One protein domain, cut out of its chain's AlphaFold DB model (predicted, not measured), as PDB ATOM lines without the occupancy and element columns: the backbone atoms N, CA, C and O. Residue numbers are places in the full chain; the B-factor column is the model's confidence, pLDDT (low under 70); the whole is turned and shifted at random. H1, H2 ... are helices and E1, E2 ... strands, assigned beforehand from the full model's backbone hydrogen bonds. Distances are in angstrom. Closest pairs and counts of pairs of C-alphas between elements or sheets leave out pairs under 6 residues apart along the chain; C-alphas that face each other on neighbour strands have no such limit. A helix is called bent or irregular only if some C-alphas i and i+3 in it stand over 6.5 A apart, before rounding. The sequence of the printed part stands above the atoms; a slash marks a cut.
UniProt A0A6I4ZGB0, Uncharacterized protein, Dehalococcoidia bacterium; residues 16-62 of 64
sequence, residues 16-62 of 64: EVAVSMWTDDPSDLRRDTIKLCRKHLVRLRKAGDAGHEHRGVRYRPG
ATOM      1  N   GLU A  16     432.375 472.258 377.576       91.56
ATOM      2  CA  GLU A  16     433.018 471.106 376.944       91.56
ATOM      3  C   GLU A  16     432.297 470.759 375.643       91.56
ATOM      4  O   GLU A  16     431.075 470.657 375.612       91.56
ATOM      5  N   VAL A  17     433.055 470.580 374.565       91.25
ATOM      6  CA  VAL A  17     432.512 470.366 373.225       91.25
ATOM      7  C   VAL A  17     433.102 469.109 372.623       91.25
ATOM      8  O   VAL A  17     434.322 468.950 372.566       91.25
ATOM      9  N   ALA A  18     432.213 468.253 372.134       92.94
ATOM     10  CA  ALA A  18     432.543 467.129 371.278       92.94
ATOM     11  C   ALA A  18     433.122 467.619 369.947       92.94
ATOM     12  O   ALA A  18     432.500 468.431 369.256       92.94
ATOM     13  N   VAL A  19     434.301 467.122 369.589       92.31
ATOM     14  CA  VAL A  19     434.996 467.473 368.355       92.31
ATOM     15  C   VAL A  19     435.534 466.240 367.648       92.31
ATOM     16  O   VAL A  19     436.010 465.289 368.271       92.31
ATOM     17  N   SER A  20     435.506 466.291 366.323       92.44
ATOM     18  CA  SER A  20     436.300 465.395 365.487       92.44
ATOM     19  C   SER A  20     437.634 466.075 365.197       92.44
ATOM     20  O   SER A  20     437.654 467.250 364.831       92.44
ATOM     21  N   MET A  21     438.741 465.368 365.393       91.19
ATOM     22  CA  MET A  21     440.091 465.879 365.209       91.19
ATOM     23  C   MET A  21     440.856 465.011 364.224       91.19
ATOM     24  O   MET A  21     440.764 463.794 364.314       91.19
ATOM     25  N   TRP A  22     441.622 465.610 363.326       91.06
ATOM     26  CA  TRP A  22     442.499 464.876 362.415       91.06
ATOM     27  C   TRP A  22     443.730 465.716 362.085       91.06
ATOM     28  O   TRP A  22     443.738 466.935 362.285       91.06
ATOM     29  N   THR A  23     444.790 465.057 361.634       89.31
ATOM     30  CA  THR A  23     446.005 465.720 361.141       89.31
ATOM     31  C   THR A  23     445.902 465.913 359.625       89.31
ATOM     32  O   THR A  23     444.801 465.914 359.084       89.31
ATOM     33  N   ASP A  24     447.015 466.109 358.919       83.94
ATOM     34  CA  ASP A  24     446.994 466.140 357.451       83.94
ATOM     35  C   ASP A  24     446.611 464.774 356.850       83.94
ATOM     36  O   ASP A  24     446.083 464.718 355.743       83.94
ATOM     37  N   ASP A  25     446.793 463.683 357.609       82.69
ATOM     38  CA  ASP A  25     446.286 462.366 357.234       82.69
ATOM     39  C   ASP A  25     444.812 462.211 357.667       82.69
ATOM     40  O   ASP A  25     444.510 462.179 358.869       82.69
ATOM     41  N   PRO A  26     443.864 462.111 356.718       69.62
ATOM     42  CA  PRO A  26     442.442 461.985 357.030       69.62
ATOM     43  C   PRO A  26     442.073 460.631 357.661       69.62
ATOM     44  O   PRO A  26     440.971 460.502 358.194       69.62
ATOM     45  N   SER A  27     442.966 459.634 357.640       78.75
ATOM     46  CA  SER A  27     442.756 458.326 358.277       78.75
ATOM     47  C   SER A  27     442.960 458.382 359.795       78.75
ATOM     48  O   SER A  27     442.466 457.507 360.503       78.75
ATOM     49  N   ASP A  28     443.612 459.429 360.317       82.75
ATOM     50  CA  ASP A  28     443.796 459.673 361.759       82.75
ATOM     51  C   ASP A  28     442.607 460.437 362.379       82.75
ATOM     52  O   ASP A  28     442.754 461.232 363.308       82.75
ATOM     53  N   LEU A  29     441.394 460.234 361.850       87.06
ATOM     54  CA  LEU A  29     440.195 460.877 362.380       87.06
ATOM     55  C   LEU A  29     439.861 460.326 363.773       87.06
ATOM     56  O   LEU A  29     439.436 459.184 363.947       87.06
ATOM     57  N   ARG A  30     439.997 461.180 364.785       89.31
ATOM     58  CA  ARG A  30     439.758 460.866 366.194       89.31
ATOM     59  C   ARG A  30     438.615 461.689 366.760       89.31
ATOM     60  O   ARG A  30     438.360 462.818 366.357       89.31
ATOM     61  N   ARG A  31     437.924 461.118 367.741       90.88
ATOM     62  CA  ARG A  31     436.846 461.777 368.484       90.88
ATOM     63  C   ARG A  31     437.361 462.162 369.862       90.88
ATOM     64  O   ARG A  31     437.952 461.322 370.537       90.88
ATOM     65  N   ASP A  32     437.152 463.407 370.264       91.00
ATOM     66  CA  ASP A  32     437.567 463.905 371.578       91.00
ATOM     67  C   ASP A  32     436.573 464.951 372.099       91.00
ATOM     68  O   ASP A  32     435.747 465.477 371.352       91.00
ATOM     69  N   THR A  33     436.655 465.263 373.388       91.50
ATOM     70  CA  THR A  33     435.850 466.303 374.028       91.50
ATOM     71  C   THR A  33     436.785 467.345 374.619       91.50
ATOM     72  O   THR A  33     437.524 467.084 375.567       91.50
ATOM     73  N   ILE A  34     436.756 468.558 374.067       91.19
ATOM     74  CA  ILE A  34     437.660 469.636 374.470       91.19
ATOM     75  C   ILE A  34     436.915 470.726 375.229       91.19
ATOM     76  O   ILE A  34     435.805 471.113 374.874       91.19
ATOM     77  N   LYS A  35     437.546 471.282 376.266       92.69
ATOM     78  CA  LYS A  35     436.996 472.445 376.970       92.69
ATOM     79  C   LYS A  35     437.399 473.725 376.249       92.69
ATOM     80  O   LYS A  35     438.582 473.922 375.966       92.69
ATOM     81  N   LEU A  36     436.457 474.623 375.987       93.44
ATOM     82  CA  LEU A  36     436.711 475.873 375.267       93.44
ATOM     83  C   LEU A  36     436.199 477.079 376.042       93.44
ATOM     84  O   LEU A  36     435.141 477.038 376.663       93.44
ATOM     85  N   CYS A  37     436.937 478.189 375.986       94.81
ATOM     86  CA  CYS A  37     436.408 479.479 376.421       94.81
ATOM     87  C   CYS A  37     435.396 480.009 375.391       94.81
ATOM     88  O   CYS A  37     435.422 479.617 374.223       94.81
ATOM     89  N   ARG A  38     434.555 480.971 375.792       93.38
ATOM     90  CA  ARG A  38     433.513 481.568 374.932       93.38
ATOM     91  C   ARG A  38     434.028 481.987 373.549       93.38
ATOM     92  O   ARG A  38     433.397 481.703 372.538       93.38
ATOM     93  N   LYS A  39     435.194 482.636 373.496       93.69
ATOM     94  CA  LYS A  39     435.789 483.137 372.247       93.69
ATOM     95  C   LYS A  39     436.158 482.004 371.288       93.69
ATOM     96  O   LYS A  39     435.877 482.091 370.096       93.69
ATOM     97  N   HIS A  40     436.789 480.953 371.802       94.38
ATOM     98  CA  HIS A  40     437.220 479.816 370.991       94.38
ATOM     99  C   HIS A  40     436.067 478.890 370.620       94.38
ATOM    100  O   HIS A  40     436.055 478.373 369.510       94.38
ATOM    101  N   LEU A  41     435.064 478.772 371.492       92.50
ATOM    102  CA  LEU A  41     433.811 478.095 371.187       92.50
ATOM    103  C   LEU A  41     433.123 478.716 369.965       92.50
ATOM    104  O   LEU A  41     432.785 478.013 369.018       92.50
ATOM    105  N   VAL A  42     432.968 480.043 369.956       92.94
ATOM    106  CA  VAL A  42     432.346 480.765 368.835       92.94
ATOM    107  C   VAL A  42     433.165 480.613 367.552       92.94
ATOM    108  O   VAL A  42     432.589 480.393 366.491       92.94
ATOM    109  N   ARG A  43     434.501 480.683 367.633       92.56
ATOM    110  CA  ARG A  43     435.381 480.481 366.468       92.56
ATOM    111  C   ARG A  43     435.252 479.081 365.881       92.56
ATOM    112  O   ARG A  43     435.118 478.959 364.670       92.56
ATOM    113  N   LEU A  44     435.256 478.057 366.733       92.00
ATOM    114  CA  LEU A  44     435.116 476.670 366.306       92.00
ATOM    115  C   LEU A  44     433.749 476.429 365.651       92.00
ATOM    116  O   LEU A  44     433.687 475.877 364.561       92.00
ATOM    117  N   ARG A  45     432.661 476.906 366.268       90.94
ATOM    118  CA  ARG A  45     431.310 476.801 365.691       90.94
ATOM    119  C   ARG A  45     431.187 477.552 364.363       90.94
ATOM    120  O   ARG A  45     430.548 477.053 363.451       90.94
ATOM    121  N   LYS A  46     431.827 478.720 364.239       92.38
ATOM    122  CA  LYS A  46     431.858 479.493 362.988       92.38
ATOM    123  C   LYS A  46     432.647 478.790 361.879       92.38
ATOM    124  O   LYS A  46     432.328 478.989 360.715       92.38
ATOM    125  N   ALA A  47     433.663 478.000 362.230       90.44
ATOM    126  CA  ALA A  47     434.409 477.207 361.259       90.44
ATOM    127  C   ALA A  47     433.567 476.062 360.670       90.44
ATOM    128  O   ALA A  47     433.791 475.685 359.524       90.44
ATOM    129  N   GLY A  48     432.588 475.546 361.426       87.25
ATOM    130  CA  GLY A  48     431.683 474.492 360.961       87.25
ATOM    131  C   GLY A  48     432.457 473.296 360.403       87.25
ATOM    132  O   GLY A  48     433.457 472.880 360.989       87.25
ATOM    133  N   ASP A  49     432.031 472.797 359.243       84.94
ATOM    134  CA  ASP A  49     432.639 471.646 358.565       84.94
ATOM    135  C   ASP A  49     434.071 471.862 358.076       84.94
ATOM    136  O   ASP A  49     434.829 470.899 357.979       84.94
ATOM    137  N   ALA A  50     434.485 473.110 357.827       85.75
ATOM    138  CA  ALA A  50     435.865 473.401 357.436       85.75
ATOM    139  C   ALA A  50     436.863 473.062 358.558       85.75
ATOM    140  O   ALA A  50     438.039 472.797 358.298       85.75
ATOM    141  N   GLY A  51     436.386 473.043 359.807       86.19
ATOM    142  CA  GLY A  51     437.205 472.822 360.986       86.19
ATOM    143  C   GLY A  51     438.130 474.002 361.302       86.19
ATOM    144  O   GLY A  51     438.375 474.905 360.505       86.19
ATOM    145  N   HIS A  52     438.637 474.019 362.526       90.94
ATOM    146  CA  HIS A  52     439.606 474.987 363.009       90.94
ATOM    147  C   HIS A  52     440.955 474.303 363.187       90.94
ATOM    148  O   HIS A  52     441.053 473.344 363.948       90.94
ATOM    149  N   GLU A  53     441.998 474.790 362.521       91.75
ATOM    150  CA  GLU A  53     443.351 474.280 362.727       91.75
ATOM    151  C   GLU A  53     443.978 474.884 363.989       91.75
ATOM    152  O   GLU A  53     443.997 476.102 364.186       91.75
ATOM    153  N   HIS A  54     444.517 474.022 364.849       90.75
ATOM    154  CA  HIS A  54     445.323 474.420 365.988       90.75
ATOM    155  C   HIS A  54     446.490 473.447 366.174       90.75
ATOM    156  O   HIS A  54     446.287 472.268 366.452       90.75
ATOM    157  N   ARG A  55     447.724 473.960 366.071       88.44
ATOM    158  CA  ARG A  55     448.969 473.180 366.225       88.44
ATOM    159  C   ARG A  55     449.047 471.958 365.290       88.44
ATOM    160  O   ARG A  55     449.436 470.883 365.733       88.44
ATOM    161  N   GLY A  56     448.653 472.117 364.025       88.25
ATOM    162  CA  GLY A  56     448.700 471.038 363.026       88.25
ATOM    163  C   GLY A  56     447.606 469.974 363.170       88.25
ATOM    164  O   GLY A  56     447.629 468.974 362.463       88.25
ATOM    165  N   VAL A  57     446.642 470.179 364.073       91.25
ATOM    166  CA  VAL A  57     445.447 469.339 364.201       91.25
ATOM    167  C   VAL A  57     444.238 470.175 363.811       91.25
ATOM    168  O   VAL A  57     444.057 471.285 364.318       91.25
ATOM    169  N   ARG A  58     443.394 469.663 362.917       91.88
ATOM    170  CA  ARG A  58     442.090 470.263 362.625       91.88
ATOM    171  C   ARG A  58     441.065 469.766 363.619       91.88
ATOM    172  O   ARG A  58     441.048 468.591 363.949       91.88
ATOM    173  N   TYR A  59     440.212 470.671 364.078       92.12
ATOM    174  CA  TYR A  59     439.133 470.417 365.022       92.12
ATOM    175  C   TYR A  59     437.813 470.807 364.368       92.12
ATOM    176  O   TYR A  59     437.605 471.980 364.065       92.12
ATOM    177  N   ARG A  60     436.893 469.867 364.194       92.06
ATOM    178  CA  ARG A  60     435.529 470.139 363.728       92.06
ATOM    179  C   ARG A  60     434.548 469.998 364.886       92.06
ATOM    180  O   ARG A  60     434.635 468.999 365.601       92.06
ATOM    181  N   PRO A  61     433.644 470.969 365.107       91.31
ATOM    182  CA  PRO A  61     432.596 470.828 366.109       91.31
ATOM    183  C   PRO A  61     431.640 469.697 365.725       91.31
ATOM    184  O   PRO A  61     431.201 469.614 364.585       91.31
ATOM    185  N   GLY A  62     431.287 468.867 366.705       84.12
ATOM    186  CA  GLY A  62     430.399 467.731 366.510       84.12
ATOM    187  C   GLY A  62     431.122 466.436 366.134       84.12
ATOM    188  O   GLY A  62     432.286 466.394 365.722       84.12
TER     189      GLY A  62
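What this domain is: This is residues 16 to 62 of the 64 residues of an uncharacterized protein of Dehalococcoidia bacterium (UniProt A0A6I4ZGB0). Picture a strongly twisted wall of four strands, made of two hairpins, E1 with E2 and E3 with E4, with the single helix H1 lying across one face and the other face bare. H1 comes between the two hairpins along the chain and packs mostly on E4. The 47 printed residues hold four named strands and one named helix in the order E1, E2, H1, E3, E4, and the antiparallel sheet runs E2, E1, E4, E3. The class is mixed, helices and strands. The whole is compact, with a radius of gyration of the C-alphas of 9.9 A, yet elongated in outline, spanning 30 by 18 by 17 A.

Where its parts are: Find C-alpha 16 at (433.018, 471.106, 376.944); from there strand E1, residues 16 to 22, runs 18.4 A. Next look for strand E2, residues 30 to 36, which is 17.8 A long. Helix H1, residues 38 to 50, begins at C-alpha 38, at (433.513, 481.568, 374.932), and measures 19.5 A. It is irregular: the C-alphas of Lys 46 and Asp 49 are 9.0 A apart. Strand E3, residues 52 to 54, is short, at 6.5 A. Strand E4, residues 57 to 61, runs 13.1 A and ends at C-alpha 61, at (432.596, 470.828, 366.109).

How they stand to each other: Begin with the sheet, where E2 and E3 are the edge strands. In the hairpin of E1 and E2, at 139 degrees between directions, you will find N 19 and O 32 within hydrogen-bond range at 2.8 A. E1 and the inner strand E4 are antiparallel at 134 degrees, with N 20 and O 60 at 2.9 A. In the hairpin of E3 and E4, at 144 degrees, look at N 52 and O 59, 2.8 A apart. E3 is apart from E1 and from E2. H1 is on the sheet at a height over the sheet of 7.6 A. It lies over E4, with 4 of its C-alphas falling on that strand, and only just not over E2, with 2. It runs across the strands, at 90 degrees to E4 on the local plane. The closest C-alphas of H1 and E4 are those of Asp 49 and Arg 60, 6.1 A apart. Within H1, 7 of 9 O i to N i+4 pairs are within hydrogen-bond range.

The domain as a whole: The two C-alphas farthest apart are those of Ser 27 and Arg 38, at 30.1 A. The printed part has no cut. No link is long; the link from E1 to E2, with 7 residues, is short, and the other three are tight. The mean pLDDT of the printed part is 89.7, and of its residues Pro 26 alone is under 70.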